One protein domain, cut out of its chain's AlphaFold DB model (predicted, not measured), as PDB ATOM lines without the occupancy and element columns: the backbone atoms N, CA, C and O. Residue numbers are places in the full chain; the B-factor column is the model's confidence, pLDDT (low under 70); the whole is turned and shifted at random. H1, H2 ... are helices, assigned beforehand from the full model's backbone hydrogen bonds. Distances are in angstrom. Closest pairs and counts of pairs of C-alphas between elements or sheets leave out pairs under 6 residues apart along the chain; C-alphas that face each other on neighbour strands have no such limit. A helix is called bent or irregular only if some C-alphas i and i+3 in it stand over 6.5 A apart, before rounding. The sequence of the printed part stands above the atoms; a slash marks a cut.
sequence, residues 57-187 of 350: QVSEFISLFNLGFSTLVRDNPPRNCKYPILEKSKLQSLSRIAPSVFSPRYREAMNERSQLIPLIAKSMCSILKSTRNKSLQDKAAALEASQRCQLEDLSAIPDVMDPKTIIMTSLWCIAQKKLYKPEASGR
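AT A GLANCE: This is residues 57 to 187 of the 350 residues of an uncharacterized protein of Aspergillus sergii (UniProt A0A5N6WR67). A long bent helix, H4, has H6 running back over both its arms and H5 set crosswise at the first residues of H6; past the other end of H4, the short H2 and H3 lead to H1, whose residues 65 to 73 stick out with the loop 74 to 90. The printed part has 131 residues with seven named helices, H1 to H7 in order, and no named strand: all helix. It is only just loose, close to extended, with a radius of gyration of the C-alphas of 20.9 A, and elongated, spanning 70 by 36 by 25 A.

IN THESE COORDINATES: H1, residues 57 to 73, begins at C-alpha (22.307, 8.187, 18.359) and measures 24.0 A. H2 is residues 94 to 97 and H3 99 to 102. H4, residues 106 to 130, was assigned as one helix by its hydrogen bonds but is bent, with C-alphas 115 and 118 6.6 A apart; its arms are H4a, 106 to 115, and H4b, 118 to 130, 18.2 A long. H5, residues 134 to 151, measures 25.7 A; H6, 163 to 179, 24.8 A. H7, residues 182 to 185, ends at C-alpha (5.903, -2.873, 12.312).

HOW THE PARTS SIT: H1 touches H2 with residues 57 to 61 alone, closest C-alphas Gln 57 and Ile 97, 5.8 A. H2 and H3 only just touch, only at the corner, with 3 pairs of C-alphas within 8 A; Ser 95 and Phe 102 are closest, 4.8 A. H6 touches H4b, C-alphas Ala 121 and Met 168 closest at 5.5 A, at a steep tilt of 45 degrees, opposite ways. H7 touches no helix. Every O i to N i+4 pair is within hydrogen-bond range in H1, H4a, H4b and H5, and 12 of 13 in H6.

THE WHOLE: The C-alphas farthest apart, Asn 76 and Arg 132, are 70.4 A apart. The printed part has no cut. The links H1 to H2 and H5 to H6 are long. Low confidence includes residues 75 to 92, 150 to 160 and 179 to 187.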
ATOM      1  N   GLN A  57      22.507   9.540  18.890       60.84
ATOM      2  CA  GLN A  57      22.307   8.187  18.359       60.84
ATOM      3  C   GLN A  57      23.493   7.706  17.508       60.84
ATOM      4  O   GLN A  57      23.927   6.564  17.656       60.84
ATOM      5  N   VAL A  58      24.059   8.569  16.656       67.31
ATOM      6  CA  VAL A  58      25.228   8.216  15.828       67.31
ATOM      7  C   VAL A  58      26.471   7.969  16.691       67.31
ATOM      8  O   VAL A  58      27.179   6.984  16.490       67.31
ATOM      9  N   SER A  59      26.717   8.809  17.699       69.88
ATOM     10  CA  SER A  59      27.854   8.626  18.617       69.88
ATOM     11  C   SER A  59      27.706   7.396  19.523       69.88
ATOM     12  O   SER A  59      28.697   6.704  19.785       69.88
ATOM     13  N   GLU A  60      26.485   7.059  19.947       71.69
ATOM     14  CA  GLU A  60      26.183   5.824  20.683       71.69
ATOM     15  C   GLU A  60      26.429   4.585  19.804       71.69
ATOM     16  O   GLU A  60      27.071   3.632  20.253       71.69
ATOM     17  N   PHE A  61      26.020   4.623  18.530       75.06
ATOM     18  CA  PHE A  61      26.296   3.549  17.572       75.06
ATOM     19  C   PHE A  61      27.794   3.341  17.348       75.06
ATOM     20  O   PHE A  61      28.270   2.216  17.472       75.06
ATOM     21  N   ILE A  62      28.544   4.410  17.066       74.50
ATOM     22  CA  ILE A  62      29.997   4.339  16.842       74.50
ATOM     23  C   ILE A  62      30.700   3.777  18.082       74.50
ATOM     24  O   ILE A  62      31.585   2.930  17.966       74.50
ATOM     25  N   SER A  63      30.272   4.187  19.278       73.94
ATOM     26  CA  SER A  63      30.824   3.678  20.537       73.94
ATOM     27  C   SER A  63      30.563   2.181  20.717       73.94
ATOM     28  O   SER A  63      31.476   1.437  21.072       73.94
ATOM     29  N   LEU A  64      29.341   1.718  20.435       80.62
ATOM     30  CA  LEU A  64      28.981   0.299  20.505       80.62
ATOM     31  C   LEU A  64      29.682  -0.530  19.425       80.62
ATOM     32  O   LEU A  64      30.137  -1.636  19.711       80.62
ATOM     33  N   PHE A  65      29.802   0.003  18.210       79.88
ATOM     34  CA  PHE A  65      30.481  -0.648  17.095       79.88
ATOM     35  C   PHE A  65      31.973  -0.816  17.381       79.88
ATOM     36  O   PHE A  65      32.485  -1.930  17.316       79.88
ATOM     37  N   ASN A  66      32.656   0.253  17.801       76.56
ATOM     38  CA  ASN A  66      34.069   0.202  18.178       76.56
ATOM     39  C   ASN A  66      34.304  -0.720  19.379       76.56
ATOM     40  O   ASN A  66      35.289  -1.459  19.411       76.56
ATOM     41  N   LEU A  67      33.390  -0.729  20.353       77.75
ATOM     42  CA  LEU A  67      33.462  -1.647  21.483       77.75
ATOM     43  C   LEU A  67      33.320  -3.104  21.026       77.75
ATOM     44  O   LEU A  67      34.186  -3.916  21.334       77.75
ATOM     45  N   GLY A  68      32.287  -3.426  20.245       74.50
ATOM     46  CA  GLY A  68      32.067  -4.773  19.715       74.50
ATOM     47  C   GLY A  68      33.226  -5.253  18.839       74.50
ATOM     48  O   GLY A  68      33.737  -6.358  19.028       74.50
ATOM     49  N   PHE A  69      33.710  -4.396  17.942       77.62
ATOM     50  CA  PHE A  69      34.828  -4.700  17.055       77.62
ATOM     51  C   PHE A  69      36.136  -4.890  17.833       77.62
ATOM     52  O   PHE A  69      36.838  -5.877  17.628       77.62
ATOM     53  N   SER A  70      36.433  -4.018  18.801       69.00
ATOM     54  CA  SER A  70      37.625  -4.164  19.646       69.00
ATOM     55  C   SER A  70      37.588  -5.418  20.524       69.00
ATOM     56  O   SER A  70      38.639  -6.005  20.779       69.00
ATOM     57  N   THR A  71      36.403  -5.868  20.953       69.81
ATOM     58  CA  THR A  71      36.250  -7.149  21.660       69.81
ATOM     59  C   THR A  71      36.385  -8.363  20.747       69.81
ATOM     60  O   THR A  71      36.835  -9.400  21.219       69.81
ATOM     61  N   LEU A  72      36.028  -8.243  19.466       75.31
ATOM     62  CA  LEU A  72      36.147  -9.323  18.485       75.31
ATOM     63  C   LEU A  72      37.592  -9.499  18.001       75.31
ATOM     64  O   LEU A  72      38.055 -10.621  17.851       75.31
ATOM     65  N   VAL A  73      38.305  -8.391  17.774       77.06
ATOM     66  CA  VAL A  73      39.697  -8.384  17.286       77.06
ATOM     67  C   VAL A  73      40.699  -8.752  18.389       77.06
ATOM     68  O   VAL A  73      41.822  -9.160  18.106       77.06
ATOM     69  N   ARG A  74      40.322  -8.618  19.667       71.00
ATOM     70  CA  ARG A  74      41.164  -9.039  20.790       71.00
ATOM     71  C   ARG A  74      40.855 -10.482  21.185       71.00
ATOM     72  O   ARG A  74      39.896 -10.722  21.909       71.00
ATOM     73  N   ASP A  75      41.768 -11.397  20.862       55.88
ATOM     74  CA  ASP A  75      41.730 -12.818  21.274       55.88
ATOM     75  C   ASP A  75      41.727 -13.041  22.802       55.88
ATOM     76  O   ASP A  75      41.490 -14.146  23.285       55.88
ATOM     77  N   ASN A  76      41.978 -11.990  23.589       57.53
ATOM     78  CA  ASN A  76      41.882 -12.000  25.044       57.53
ATOM     79  C   ASN A  76      41.152 -10.738  25.528       57.53
ATOM     80  O   ASN A  76      41.792  -9.694  25.713       57.53
ATOM     81  N   PRO A  77      39.826 -10.784  25.757       58.66
ATOM     82  CA  PRO A  77      39.140  -9.672  26.396       58.66
ATOM     83  C   PRO A  77      39.765  -9.448  27.783       58.66
ATOM     84  O   PRO A  77      40.001 -10.418  28.513       58.66
ATOM     85  N   PRO A  78      40.058  -8.198  28.188       57.78
ATOM     86  CA  PRO A  78      40.588  -7.943  29.516       57.78
ATOM     87  C   PRO A  78      39.585  -8.477  30.540       57.78
ATOM     88  O   PRO A  78      38.477  -7.956  30.670       57.78
ATOM     89  N   ARG A  79      39.977  -9.508  31.301       58.41
ATOM     90  CA  ARG A  79      39.154 -10.120  32.364       58.41
ATOM     91  C   ARG A  79      38.624  -9.106  33.389       58.41
ATOM     92  O   ARG A  79      37.687  -9.411  34.114       58.41
ATOM     93  N   ASN A  80      39.214  -7.908  33.422       52.44
ATOM     94  CA  ASN A  80      38.932  -6.832  34.362       52.44
ATOM     95  C   ASN A  80      38.542  -5.516  33.672       52.44
ATOM     96  O   ASN A  80      38.883  -4.439  34.167       52.44
ATOM     97  N   CYS A  81      37.822  -5.557  32.551       51.00
ATOM     98  CA  CYS A  81      37.053  -4.383  32.152       51.00
ATOM     99  C   CYS A  81      35.993  -4.130  33.234       51.00
ATOM    100  O   CYS A  81      34.932  -4.750  33.251       51.00
ATOM    101  N   LYS A  82      36.292  -3.224  34.175       52.22
ATOM    102  CA  LYS A  82      35.272  -2.553  34.982       52.22
ATOM    103  C   LYS A  82      34.489  -1.672  34.022       52.22
ATOM    104  O   LYS A  82      34.758  -0.481  33.900       52.22
ATOM    105  N   TYR A  83      33.584  -2.290  33.272       54.53
ATOM    106  CA  TYR A  83      32.620  -1.553  32.486       54.53
ATOM    107  C   TYR A  83      31.917  -0.608  33.461       54.53
ATOM    108  O   TYR A  83      31.491  -1.073  34.529       54.53
ATOM    109  N   PRO A  84      31.809   0.701  33.164       53.25
ATOM    110  CA  PRO A  84      30.792   1.477  33.840       53.25
ATOM    111  C   PRO A  84      29.510   0.682  33.617       53.25
ATOM    112  O   PRO A  84      29.184   0.344  32.478       53.25
ATOM    113  N   ILE A  85      28.865   0.267  34.705       51.22
ATOM    114  CA  ILE A  85      27.548  -0.354  34.648       51.22
ATOM    115  C   ILE A  85      26.647   0.767  34.145       51.22
ATOM    116  O   ILE A  85      26.083   1.537  34.916       51.22
ATOM    117  N   LEU A  86      26.636   0.946  32.827       53.56
ATOM    118  CA  LEU A  86      25.753   1.858  32.153       53.56
ATOM    119  C   LEU A  86      24.391   1.236  32.385       53.56
ATOM    120  O   LEU A  86      24.134   0.115  31.937       53.56
ATOM    121  N   GLU A  87      23.591   1.897  33.223       54.56
ATOM    122  CA  GLU A  87      22.278   1.394  33.584       54.56
ATOM    123  C   GLU A  87      21.567   0.956  32.304       54.56
ATOM    124  O   GLU A  87      21.519   1.701  31.325       54.56
ATOM    125  N   LYS A  88      21.025  -0.264  32.289       56.28
ATOM    126  CA  LYS A  88      20.313  -0.801  31.118       56.28
ATOM    127  C   LYS A  88      19.156   0.108  30.665       56.28
ATOM    128  O   LYS A  88      18.700  -0.018  29.540       56.28
ATOM    129  N   SER A  89      18.703   1.022  31.528       57.03
ATOM    130  CA  SER A  89      17.736   2.089  31.244       57.03
ATOM    131  C   SER A  89      18.257   3.169  30.282       57.03
ATOM    132  O   SER A  89      17.446   3.873  29.681       57.03
ATOM    133  N   LYS A  90      19.580   3.316  30.137       59.22
ATOM    134  CA  LYS A  90      20.241   4.356  29.336       59.22
ATOM    135  C   LYS A  90      20.702   3.888  27.959       59.22
ATOM    136  O   LYS A  90      20.879   4.730  27.091       59.22
ATOM    137  N   LEU A  91      20.886   2.582  27.771       64.25
ATOM    138  CA  LEU A  91      21.285   2.000  26.491       64.25
ATOM    139  C   LEU A  91      20.077   1.906  25.560       64.25
ATOM    140  O   LEU A  91      19.109   1.196  25.856       64.25
ATOM    141  N   GLN A  92      20.120   2.606  24.429       67.56
ATOM    142  CA  GLN A  92      19.093   2.444  23.408       67.56
ATOM    143  C   GLN A  92      19.298   1.111  22.673       67.56
ATOM    144  O   GLN A  92      20.418   0.689  22.394       67.56
ATOM    145  N   SER A  93      18.204   0.406  22.363       77.81
ATOM    146  CA  SER A  93      18.288  -0.794  21.521       77.81
ATOM    147  C   SER A  93      18.884  -0.428  20.159       77.81
ATOM    148  O   SER A  93      18.493   0.582  19.581       77.81
ATOM    149  N   LEU A  94      19.740  -1.281  19.590       75.81
ATOM    150  CA  LEU A  94      20.268  -1.087  18.232       75.81
ATOM    151  C   LEU A  94      19.154  -0.960  17.180       75.81
ATOM    152  O   LEU A  94      19.284  -0.184  16.240       75.81
ATOM    153  N   SER A  95      18.013  -1.632  17.382       77.31
ATOM    154  CA  SER A  95      16.805  -1.467  16.551       77.31
ATOM    155  C   SER A  95      16.222  -0.056  16.572       77.31
ATOM    156  O   SER A  95      15.549   0.345  15.627       77.31
ATOM    157  N   ARG A  96      16.508   0.710  17.626       76.00
ATOM    158  CA  ARG A  96      16.131   2.112  17.762       76.00
ATOM    159  C   ARG A  96      17.162   3.062  17.160       76.00
ATOM    160  O   ARG A  96      16.796   4.184  16.870       76.00
ATOM    161  N   ILE A  97      18.403   2.631  16.963       79.19
ATOM    162  CA  ILE A  97      19.456   3.480  16.397       79.19
ATOM    163  C   ILE A  97      19.564   3.263  14.881       79.19
ATOM    164  O   ILE A  97      19.541   4.215  14.111       79.19
ATOM    165  N   ALA A  98      19.591   2.001  14.445       80.50
ATOM    166  CA  ALA A  98      19.686   1.598  13.043       80.50
ATOM    167  C   ALA A  98      18.530   0.647  12.667       80.50
ATOM    168  O   ALA A  98      18.729  -0.554  12.453       80.50
ATOM    169  N   PRO A  99      17.283   1.152  12.599       79.75
ATOM    170  CA  PRO A  99      16.113   0.322  12.336       79.75
ATOM    171  C   PRO A  99      16.155  -0.358  10.961       79.75
ATOM    172  O   PRO A  99      15.632  -1.457  10.829       79.75
ATOM    173  N   SER A 100      16.816   0.224   9.958       81.69
ATOM    174  CA  SER A 100      16.998  -0.402   8.640       81.69
ATOM    175  C   SER A 100      17.789  -1.714   8.693       81.69
ATOM    176  O   SER A 100      17.515  -2.616   7.907       81.69
ATOM    177  N   VAL A 101      18.735  -1.830   9.630       83.12
ATOM    178  CA  VAL A 101      19.597  -3.009   9.802       83.12
ATOM    179  C   VAL A 101      18.954  -4.027  10.741       83.12
ATOM    180  O   VAL A 101      18.984  -5.228  10.487       83.12
ATOM    181  N   PHE A 102      18.360  -3.547  11.837       82.06
ATOM    182  CA  PHE A 102      17.939  -4.401  12.952       82.06
ATOM    183  C   PHE A 102      16.422  -4.602  13.065       82.06
ATOM    184  O   PHE A 102      15.985  -5.395  13.898       82.06
ATOM    185  N   SER A 103      15.606  -3.906  12.266       81.94
ATOM    186  CA  SER A 103      14.153  -4.106  12.215       81.94
ATOM    187  C   SER A 103      13.746  -4.685  10.858       81.94
ATOM    188  O   SER A 103      13.662  -3.951   9.867       81.94
ATOM    189  N   PRO A 104      13.429  -5.991  10.797       77.06
ATOM    190  CA  PRO A 104      12.855  -6.593   9.602       77.06
ATOM    191  C   PRO A 104      11.607  -5.813   9.177       77.06
ATOM    192  O   PRO A 104      10.821  -5.389  10.029       77.06
ATOM    193  N   ARG A 105      11.405  -5.631   7.870       84.88
ATOM    194  CA  ARG A 105      10.288  -4.865   7.284       84.88
ATOM    195  C   ARG A 105      10.366  -3.345   7.409       84.88
ATOM    196  O   ARG A 105       9.509  -2.667   6.849       84.88
ATOM    197  N   TYR A 106      11.352  -2.777   8.113       87.88
ATOM    198  CA  TYR A 106      11.473  -1.317   8.211       87.88
ATOM    199  C   TYR A 106      11.674  -0.678   6.837       87.88
ATOM    200  O   TYR A 106      11.008   0.303   6.511       87.88
ATOM    201  N   ARG A 107      12.565  -1.258   6.027       87.50
ATOM    202  CA  ARG A 107      12.868  -0.765   4.684       87.50
ATOM    203  C   ARG A 107      11.648  -0.857   3.775       87.50
ATOM    204  O   ARG A 107      11.324   0.112   3.103       87.50
ATOM    205  N   GLU A 108      10.948  -1.983   3.803       90.44
ATOM    206  CA  GLU A 108       9.745  -2.225   3.010       90.44
ATOM    207  C   GLU A 108       8.628  -1.239   3.405       90.44
ATOM    208  O   GLU A 108       8.081  -0.548   2.548       90.44
ATOM    209  N   ALA A 109       8.378  -1.063   4.705       89.75
ATOM    210  CA  ALA A 109       7.384  -0.113   5.208       89.75
ATOM    211  C   ALA A 109       7.749   1.354   4.918       89.75
ATOM    212  O   ALA A 109       6.863   2.175   4.669       89.75
ATOM    213  N   MET A 110       9.036   1.715   4.962       92.75
ATOM    214  CA  MET A 110       9.482   3.053   4.569       92.75
ATOM    215  C   MET A 110       9.368   3.272   3.063       92.75
ATOM    216  O   MET A 110       8.951   4.355   2.659       92.75
ATOM    217  N   ASN A 111       9.654   2.258   2.246       91.88
ATOM    218  CA  ASN A 111       9.494   2.333   0.798       91.88
ATOM    219  C   ASN A 111       8.027   2.591   0.415       91.88
ATOM    220  O   ASN A 111       7.741   3.538  -0.313       91.88
ATOM    221  N   GLU A 112       7.079   1.847   0.991       92.06
ATOM    222  CA  GLU A 112       5.641   2.078   0.772       92.06
ATOM    223  C   GLU A 112       5.213   3.499   1.167       92.06
ATOM    224  O   GLU A 112       4.495   4.185   0.437       92.06
ATOM    225  N   ARG A 113       5.686   3.988   2.318       94.00
ATOM    226  CA  ARG A 113       5.362   5.343   2.789       94.00
ATOM    227  C   ARG A 113       5.987   6.421   1.916       94.00
ATOM    228  O   ARG A 113       5.348   7.447   1.697       94.00
ATOM    229  N   SER A 114       7.193   6.191   1.401       93.25
ATOM    230  CA  SER A 114       7.899   7.145   0.544       93.25
ATOM    231  C   SER A 114       7.117   7.482  -0.725       93.25
ATOM    232  O   SER A 114       7.122   8.632  -1.147       93.25
ATOM    233  N   GLN A 115       6.347   6.529  -1.255       94.69
ATOM    234  CA  GLN A 115       5.497   6.736  -2.428       94.69
ATOM    235  C   GLN A 115       4.269   7.608  -2.112       94.69
ATOM    236  O   GLN A 115       3.806   8.380  -2.952       94.69
ATOM    237  N   LEU A 116       3.743   7.524  -0.885       95.31
ATOM    238  CA  LEU A 116       2.542   8.251  -0.462       95.31
ATOM    239  C   LEU A 116       2.836   9.665   0.048       95.31
ATOM    240  O   LEU A 116       2.006  10.562  -0.105       95.31
ATOM    241  N   ILE A 117       4.006   9.887   0.647       96.69
ATOM    242  CA  ILE A 117       4.377  11.177   1.245       96.69
ATOM    243  C   ILE A 117       4.287  12.343   0.242       96.69
ATOM    244  O   ILE A 117       3.657  13.346   0.589       96.69
ATOM    245  N   PRO A 118       4.806  12.247  -1.000       95.06
ATOM    246  CA  PRO A 118       4.665  13.310  -1.995       95.06
ATOM    247  C   PRO A 118       3.204  13.625  -2.339       95.06
ATOM    248  O   PRO A 118       2.851  14.794  -2.520       95.06
ATOM    249  N   LEU A 119       2.345  12.600  -2.404       97.06
ATOM    250  CA  LEU A 119       0.921  12.743  -2.723       97.06
ATOM    251  C   LEU A 119       0.169  13.452  -1.593       97.06
ATOM    252  O   LEU A 119      -0.577  14.401  -1.843       97.06
ATOM    253  N   ILE A 120       0.413  13.036  -0.348       96.94
ATOM    254  CA  ILE A 120      -0.174  13.652   0.846       96.94
ATOM    255  C   ILE A 120       0.322  15.094   0.991       96.94
ATOM    256  O   ILE A 120      -0.469  16.005   1.218       96.94
ATOM    257  N   ALA A 121       1.618  15.339   0.801       96.38
ATOM    258  CA  ALA A 121       2.162  16.686   0.883       96.38
ATOM    259  C   ALA A 121       1.565  17.611  -0.182       96.38
ATOM    260  O   ALA A 121       1.225  18.756   0.115       96.38
ATOM    261  N   LYS A 122       1.379  17.114  -1.412       95.88
ATOM    262  CA  LYS A 122       0.725  17.865  -2.489       95.88
ATOM    263  C   LYS A 122      -0.719  18.221  -2.129       95.88
ATOM    264  O   LYS A 122      -1.102  19.378  -2.299       95.88
ATOM    265  N   SER A 123      -1.506  17.267  -1.627       97.00
ATOM    266  CA  SER A 123      -2.908  17.516  -1.270       97.00
ATOM    267  C   SER A 123      -3.032  18.489  -0.095       97.00
ATOM    268  O   SER A 123      -3.786  19.457  -0.184       97.00
ATOM    269  N   MET A 124      -2.227  18.319   0.957       95.38
ATOM    270  CA  MET A 124      -2.196  19.238   2.097       95.38
ATOM    271  C   MET A 124      -1.752  20.639   1.676       95.38
ATOM    272  O   MET A 124      -2.410  21.614   2.026       95.38
ATOM    273  N   CYS A 125      -0.691  20.755   0.874       93.94
ATOM    274  CA  CYS A 125      -0.225  22.040   0.360       93.94
ATOM    275  C   CYS A 125      -1.313  22.742  -0.469       93.94
ATOM    276  O   CYS A 125      -1.538  23.937  -0.301       93.94
ATOM    277  N   SER A 126      -2.043  22.005  -1.314       95.00
ATOM    278  CA  SER A 126      -3.163  22.547  -2.094       95.00
ATOM    279  C   SER A 126      -4.295  23.070  -1.200       95.00
ATOM    280  O   SER A 126      -4.753  24.198  -1.393       95.00
ATOM    281  N   ILE A 127      -4.689  22.305  -0.177       95.12
ATOM    282  CA  ILE A 127      -5.707  22.722   0.799       95.12
ATOM    283  C   ILE A 127      -5.256  23.984   1.541       95.12
ATOM    284  O   ILE A 127      -6.030  24.929   1.673       95.12
ATOM    285  N   LEU A 128      -4.001  24.025   1.997       92.62
ATOM    286  CA  LEU A 128      -3.445  25.165   2.728       92.62
ATOM    287  C   LEU A 128      -3.335  26.421   1.858       92.62
ATOM    288  O   LEU A 128      -3.608  27.512   2.346       92.62
ATOM    289  N   LYS A 129      -3.009  26.282   0.568       91.19
ATOM    290  CA  LYS A 129      -2.972  27.406  -0.383       91.19
ATOM    291  C   LYS A 129      -4.365  27.955  -0.699       91.19
ATOM    292  O   LYS A 129      -4.518  29.155  -0.888       91.19
ATOM    293  N   SER A 130      -5.380  27.093  -0.752       93.50
ATOM    294  CA  SER A 130      -6.750  27.488  -1.109       93.50
ATOM    295  C   SER A 130      -7.616  27.900   0.089       93.50
ATOM    296  O   SER A 130      -8.725  28.410  -0.102       93.50
ATOM    297  N   THR A 131      -7.183  27.640   1.323       93.25
ATOM    298  CA  THR A 131      -8.024  27.850   2.504       93.25
ATOM    299  C   THR A 131      -8.167  29.328   2.865       93.25
ATOM    300  O   THR A 131      -7.199  30.085   2.884       93.25
ATOM    301  N   ARG A 132      -9.387  29.731   3.235       94.88
ATOM    302  CA  ARG A 132      -9.679  31.042   3.847       94.88
ATOM    303  C   ARG A 132      -9.745  30.974   5.376       94.88
ATOM    304  O   ARG A 132     -10.065  31.961   6.033       94.88
ATOM    305  N   ASN A 133      -9.494  29.801   5.957       96.50
ATOM    306  CA  ASN A 133      -9.548  29.610   7.398       96.50
ATOM    307  C   ASN A 133      -8.275  30.161   8.053       96.50
ATOM    308  O   ASN A 133      -7.209  29.552   7.949       96.50
ATOM    309  N   LYS A 134      -8.414  31.276   8.777       94.75
ATOM    310  CA  LYS A 134      -7.300  31.945   9.459       94.75
ATOM    311  C   LYS A 134      -6.569  31.030  10.448       94.75
ATOM    312  O   LYS A 134      -5.350  30.987  10.436       94.75
ATOM    313  N   SER A 135      -7.291  30.203  11.209       95.69
ATOM    314  CA  SER A 135      -6.666  29.252  12.142       95.69
ATOM    315  C   SER A 135      -5.770  28.234  11.430       95.69
ATOM    316  O   SER A 135      -4.751  27.815  11.977       95.69
ATOM    317  N   LEU A 136      -6.142  27.822  10.216       92.50
ATOM    318  CA  LEU A 136      -5.351  26.877   9.433       92.50
ATOM    319  C   LEU A 136      -4.111  27.549   8.822       92.50
ATOM    320  O   LEU A 136      -3.044  26.940   8.812       92.50
ATOM    321  N   GLN A 137      -4.237  28.804   8.384       92.31
ATOM    322  CA  GLN A 137      -3.110  29.620   7.921       92.31
ATOM    323  C   GLN A 137      -2.108  29.895   9.052       92.31
ATOM    324  O   GLN A 137      -0.915  29.683   8.864       92.31
ATOM    325  N   ASP A 138      -2.590  30.258  10.245       93.38
ATOM    326  CA  ASP A 138      -1.744  30.496  11.421       93.38
ATOM    327  C   ASP A 138      -0.955  29.231  11.801       93.38
ATOM    328  O   ASP A 138       0.237  29.290  12.103       93.38
ATOM    329  N   LYS A 139      -1.596  28.054  11.735       92.56
ATOM    330  CA  LYS A 139      -0.928  26.763  11.971       92.56
ATOM    331  C   LYS A 139       0.111  26.430  10.902       92.56
ATOM    332  O   LYS A 139       1.148  25.871  11.246       92.56
ATOM    333  N   ALA A 140      -0.157  26.745   9.634       90.31
ATOM    334  CA  ALA A 140       0.813  26.559   8.561       90.31
ATOM    335  C   ALA A 140       2.035  27.463   8.773       90.31
ATOM    336  O   ALA A 140       3.153  26.964   8.786       90.31
ATOM    337  N   ALA A 141       1.828  28.746   9.074       89.62
ATOM    338  CA  ALA A 141       2.913  29.672   9.390       89.62
ATOM    339  C   ALA A 141       3.732  29.217  10.614       89.62
ATOM    340  O   ALA A 141       4.960  29.263  10.590       89.62
ATOM    341  N   ALA A 142       3.071  28.710  11.661       90.62
ATOM    342  CA  ALA A 142       3.746  28.145  12.831       90.62
ATOM    343  C   ALA A 142       4.577  26.895  12.489       90.62
ATOM    344  O   ALA A 142       5.668  26.721  13.032       90.62
ATOM    345  N   LEU A 143       4.087  26.041  11.583       87.88
ATOM    346  CA  LEU A 143       4.835  24.886  11.086       87.88
ATOM    347  C   LEU A 143       6.093  25.334  10.336       87.88
ATOM    348  O   LEU A 143       7.174  24.811  10.596       87.88
ATOM    349  N   GLU A 144       5.971  26.319   9.445       87.75
ATOM    350  CA  GLU A 144       7.122  26.843   8.711       87.75
ATOM    351  C   GLU A 144       8.154  27.484   9.641       87.75
ATOM    352  O   GLU A 144       9.348  27.233   9.499       87.75
ATOM    353  N   ALA A 145       7.706  28.273  10.621       86.38
ATOM    354  CA  ALA A 145       8.581  28.874  11.623       86.38
ATOM    355  C   ALA A 145       9.306  27.803  12.451       86.38
ATOM    356  O   ALA A 145      10.520  27.869  12.619       86.38
ATOM    357  N   SER A 146       8.588  26.770  12.903       85.69
ATOM    358  CA  SER A 146       9.192  25.665  13.652       85.69
ATOM    359  C   SER A 146      10.224  24.893  12.833       85.69
ATOM    360  O   SER A 146      11.184  24.391  13.416       85.69
ATOM    361  N   GLN A 147      10.023  24.757  11.519       80.25
ATOM    362  CA  GLN A 147      10.977  24.077  10.650       80.25
ATOM    363  C   GLN A 147      12.215  24.941  10.401       80.25
ATOM    364  O   GLN A 147      13.316  24.407  10.461       80.25
ATOM    365  N   ARG A 148      12.055  26.257  10.192       77.06
ATOM    366  CA  ARG A 148      13.186  27.194  10.064       77.06
ATOM    367  C   ARG A 148      14.076  27.165  11.306       77.06
ATOM    368  O   ARG A 148      15.269  26.949  11.161       77.06
ATOM    369  N   CYS A 149      13.498  27.225  12.507       75.06
ATOM    370  CA  CYS A 149      14.277  27.156  13.749       75.06
ATOM    371  C   CYS A 149      15.026  25.827  13.943       75.06
ATOM    372  O   CYS A 149      16.073  25.814  14.572       75.06
ATOM    373  N   GLN A 150      14.494  24.699  13.454       69.75
ATOM    374  CA  GLN A 150      15.224  23.421  13.506       69.75
ATOM    375  C   GLN A 150      16.360  23.358  12.492       69.75
ATOM    376  O   GLN A 150      17.307  22.601  12.679       69.75
ATOM    377  N   LEU A 151      16.216  24.084  11.386       66.75
ATOM    378  CA  LEU A 151      17.159  24.035  10.294       66.75
ATOM    379  C   LEU A 151      18.284  25.054  10.514       66.75
ATOM    380  O   LEU A 151      19.402  24.711  10.191       66.75
ATOM    381  N   GLU A 152      18.042  26.242  11.083       60.22
ATOM    382  CA  GLU A 152      19.047  27.311  11.304       60.22
ATOM    383  C   GLU A 152      20.352  26.847  11.993       60.22
ATOM    384  O   GLU A 152      21.396  27.461  11.784       60.22
ATOM    385  N   ASP A 153      20.331  25.728  12.726       58.91
ATOM    386  CA  ASP A 153      21.527  25.058  13.273       58.91
ATOM    387  C   ASP A 153      22.427  24.393  12.195       58.91
ATOM    388  O   ASP A 153      23.569  24.018  12.460       58.91
ATOM    389  N   LEU A 154      21.932  24.241  10.966       58.41
ATOM    390  CA  LEU A 154      22.592  23.668   9.795       58.41
ATOM    391  C   LEU A 154      22.930  24.806   8.819       58.41
ATOM    392  O   LEU A 154      22.062  25.364   8.156       58.41
ATOM    393  N   SER A 155      24.218  25.131   8.710       49.94
ATOM    394  CA  SER A 155      24.809  26.305   8.035       49.94
ATOM    395  C   SER A 155      24.500  26.514   6.529       49.94
ATOM    396  O   SER A 155      25.090  27.399   5.910       49.94
ATOM    397  N   ALA A 156      23.618  25.738   5.898       56.12
ATOM    398  CA  ALA A 156      23.359  25.805   4.457       56.12
ATOM    399  C   ALA A 156      21.861  25.681   4.162       56.12
ATOM    400  O   ALA A 156      21.359  24.590   3.890       56.12
ATOM    401  N   ILE A 157      21.128  26.796   4.238       56.97
ATOM    402  CA  ILE A 157      19.673  26.790   4.043       56.97
ATOM    403  C   ILE A 157      19.264  27.791   2.973       56.97
ATOM    404  O   ILE A 157      19.656  28.954   3.050       56.97
ATOM    405  N   PRO A 158      18.435  27.376   1.999       59.53
ATOM    406  CA  PRO A 158      17.765  28.312   1.114       59.53
ATOM    407  C   PRO A 158      16.776  29.188   1.899       59.53
ATOM    408  O   PRO A 158      15.897  28.680   2.592       59.53
ATOM    409  N   ASP A 159      16.906  30.501   1.712       61.62
ATOM    410  CA  ASP A 159      16.184  31.604   2.376       61.62
ATOM    411  C   ASP A 159      14.645  31.423   2.433       61.62
ATOM    412  O   ASP A 159      13.959  31.914   3.329       61.62
ATOM    413  N   VAL A 160      14.074  30.622   1.524       67.31
ATOM    414  CA  VAL A 160      12.659  30.237   1.543       67.31
ATOM    415  C   VAL A 160      12.498  28.755   1.198       67.31
ATOM    416  O   VAL A 160      12.644  28.345   0.048       67.31
ATOM    417  N   MET A 161      12.127  27.937   2.185       75.75
ATOM    418  CA  MET A 161      11.651  26.578   1.926       75.75
ATOM    419  C   MET A 161      10.213  26.589   1.384       75.75
ATOM    420  O   MET A 161       9.327  27.188   1.989       75.75
ATOM    421  N   ASP A 162       9.964  25.867   0.284       87.06
ATOM    422  CA  ASP A 162       8.609  25.639  -0.242       87.06
ATOM    423  C   ASP A 162       7.738  24.925   0.818       87.06
ATOM    424  O   ASP A 162       8.157  23.891   1.357       87.06
ATOM    425  N   PRO A 163       6.511  25.407   1.113       88.56
ATOM    426  CA  PRO A 163       5.608  24.779   2.080       88.56
ATOM    427  C   PRO A 163       5.369  23.289   1.825       88.56
ATOM    428  O   PRO A 163       5.210  22.509   2.764       88.56
ATOM    429  N   LYS A 164       5.372  22.858   0.557       91.38
ATOM    430  CA  LYS A 164       5.268  21.435   0.211       91.38
ATOM    431  C   LYS A 164       6.450  20.644   0.770       91.38
ATOM    432  O   LYS A 164       6.234  19.570   1.327       91.38
ATOM    433  N   THR A 165       7.668  21.168   0.659       91.19
ATOM    434  CA  THR A 165       8.883  20.542   1.192       91.19
ATOM    435  C   THR A 165       8.825  20.447   2.712       91.19
ATOM    436  O   THR A 165       9.111  19.386   3.252       91.19
ATOM    437  N   ILE A 166       8.355  21.492   3.400       92.06
ATOM    438  CA  ILE A 166       8.172  21.495   4.865       92.06
ATOM    439  C   ILE A 166       7.181  20.406   5.305       92.06
ATOM    440  O   ILE A 166       7.393  19.700   6.294       92.06
ATOM    441  N   ILE A 167       6.091  20.235   4.556       93.62
ATOM    442  CA  ILE A 167       5.115  19.175   4.818       93.62
ATOM    443  C   ILE A 167       5.727  17.800   4.526       93.62
ATOM    444  O   ILE A 167       5.550  16.882   5.326       93.62
ATOM    445  N   MET A 168       6.467  17.643   3.422       93.62
ATOM    446  CA  MET A 168       7.147  16.386   3.087       93.62
ATOM    447  C   MET A 168       8.145  15.971   4.168       93.62
ATOM    448  O   MET A 168       8.085  14.829   4.624       93.62
ATOM    449  N   THR A 169       9.014  16.877   4.621       90.88
ATOM    450  CA  THR A 169       9.996  16.585   5.677       90.88
ATOM    451  C   THR A 169       9.300  16.222   6.985       90.88
ATOM    452  O   THR A 169       9.641  15.222   7.614       90.88
ATOM    453  N   SER A 170       8.246  16.952   7.354       90.62
ATOM    454  CA  SER A 170       7.437  16.643   8.538       90.62
ATOM    455  C   SER A 170       6.810  15.246   8.460       90.62
ATOM    456  O   SER A 170       6.865  14.475   9.422       90.62
ATOM    457  N   LEU A 171       6.231  14.889   7.310       93.25
ATOM    458  CA  LEU A 171       5.646  13.569   7.077       93.25
ATOM    459  C   LEU A 171       6.701  12.462   7.118       93.25
ATOM    460  O   LEU A 171       6.432  11.403   7.684       93.25
ATOM    461  N   TRP A 172       7.897  12.712   6.582       92.44
ATOM    462  CA  TRP A 172       9.021  11.781   6.645       92.44
ATOM    463  C   TRP A 172       9.429  11.493   8.091       92.44
ATOM    464  O   TRP A 172       9.452  10.335   8.518       92.44
ATOM    465  N   CYS A 173       9.614  12.542   8.892       89.00
ATOM    466  CA  CYS A 173       9.918  12.424  10.316       89.00
ATOM    467  C   CYS A 173       8.837  11.633  11.070       89.00
ATOM    468  O   CYS A 173       9.145  10.796  11.920       89.00
ATOM    469  N   ILE A 174       7.556  11.864  10.763       89.50
ATOM    470  CA  ILE A 174       6.445  11.106  11.357       89.50
ATOM    471  C   ILE A 174       6.492   9.638  10.917       89.50
ATOM    472  O   ILE A 174       6.343   8.746  11.757       89.50
ATOM    473  N   ALA A 175       6.706   9.375   9.626       89.44
ATOM    474  CA  ALA A 175       6.779   8.032   9.066       89.44
ATOM    475  C   ALA A 175       7.889   7.213   9.736       89.44
ATOM    476  O   ALA A 175       7.629   6.093  10.181       89.44
ATOM    477  N   GLN A 176       9.072   7.798   9.915       85.88
ATOM    478  CA  GLN A 176      10.177   7.166  10.627       85.88
ATOM    479  C   GLN A 176       9.821   6.938  12.104       85.88
ATOM    480  O   GLN A 176       9.843   5.798  12.572       85.88
ATOM    481  N   LYS A 177       9.372   7.981  12.826       81.00
ATOM    482  CA  LYS A 177       8.986   7.923  14.257       81.00
ATOM    483  C   LYS A 177       7.962   6.831  14.571       81.00
ATOM    484  O   LYS A 177       8.023   6.214  15.634       81.00
ATOM    485  N   LYS A 178       7.021   6.569  13.663       72.56
ATOM    486  CA  LYS A 178       5.986   5.539  13.846       72.56
ATOM    487  C   LYS A 178       6.489   4.106  13.632       72.56
ATOM    488  O   LYS A 178       5.793   3.190  14.058       72.56
ATOM    489  N   LEU A 179       7.657   3.904  13.018       67.12
ATOM    490  CA  LEU A 179       8.263   2.581  12.805       67.12
ATOM    491  C   LEU A 179       9.327   2.212  13.841       67.12
ATOM    492  O   LEU A 179       9.629   1.035  13.982       67.12
ATOM    493  N   TYR A 180       9.816   3.171  14.634       64.19
ATOM    494  CA  TYR A 180      10.743   2.904  15.748       64.19
ATOM    495  C   TYR A 180      10.159   2.018  16.864       64.19
ATOM    496  O   TYR A 180      10.870   1.645  17.794       64.19
ATOM    497  N   LYS A 181       8.869   1.665  16.797       60.66
ATOM    498  CA  LYS A 181       8.270   0.645  17.660       60.66
ATOM    499  C   LYS A 181       8.275  -0.696  16.915       60.66
ATOM    500  O   LYS A 181       7.440  -0.863  16.025       60.66
ATOM    501  N   PRO A 182       9.136  -1.664  17.281       51.12
ATOM    502  CA  PRO A 182       9.185  -2.968  16.610       51.12
ATOM    503  C   PRO A 182       7.828  -3.694  16.630       51.12
ATOM    504  O   PRO A 182       7.435  -4.316  15.645       51.12
ATOM    505  N   GLU A 183       7.033  -3.509  17.689       52.62
ATOM    506  CA  GLU A 183       5.665  -4.043  17.803       52.62
ATOM    507  C   GLU A 183       4.663  -3.420  16.812       52.62
ATOM    508  O   GLU A 183       3.664  -4.047  16.459       52.62
ATOM    509  N   ALA A 184       4.903  -2.185  16.356       49.22
ATOM    510  CA  ALA A 184       4.035  -1.499  15.400       49.22
ATOM    511  C   ALA A 184       4.307  -1.936  13.953       49.22
ATOM    512  O   ALA A 184       3.376  -1.953  13.153       49.22
ATOM    513  N   SER A 185       5.544  -2.331  13.632       49.38
ATOM    514  CA  SER A 185       5.903  -2.873  12.312       49.38
ATOM    515  C   SER A 185       5.291  -4.266  12.087       49.38
ATOM    516  O   SER A 185       4.783  -4.562  11.009       49.38
ATOM    517  N   GLY A 186       5.205  -5.091  13.139       46.41
ATOM    518  CA  GLY A 186       4.565  -6.414  13.075       46.41
ATOM    519  C   GLY A 186       3.034  -6.405  12.940       46.41
ATOM    520  O   GLY A 186       2.452  -7.445  12.645       46.41
ATOM    521  N   ARG A 187       2.371  -5.259  13.152       50.59
ATOM    522  CA  ARG A 187       0.899  -5.120  13.105       50.59
ATOM    523  C   ARG A 187       0.363  -4.531  11.806       50.59
ATOM    524  O   ARG A 187      -0.851  -4.397  11.661       50.59
TER     525      ARG A 187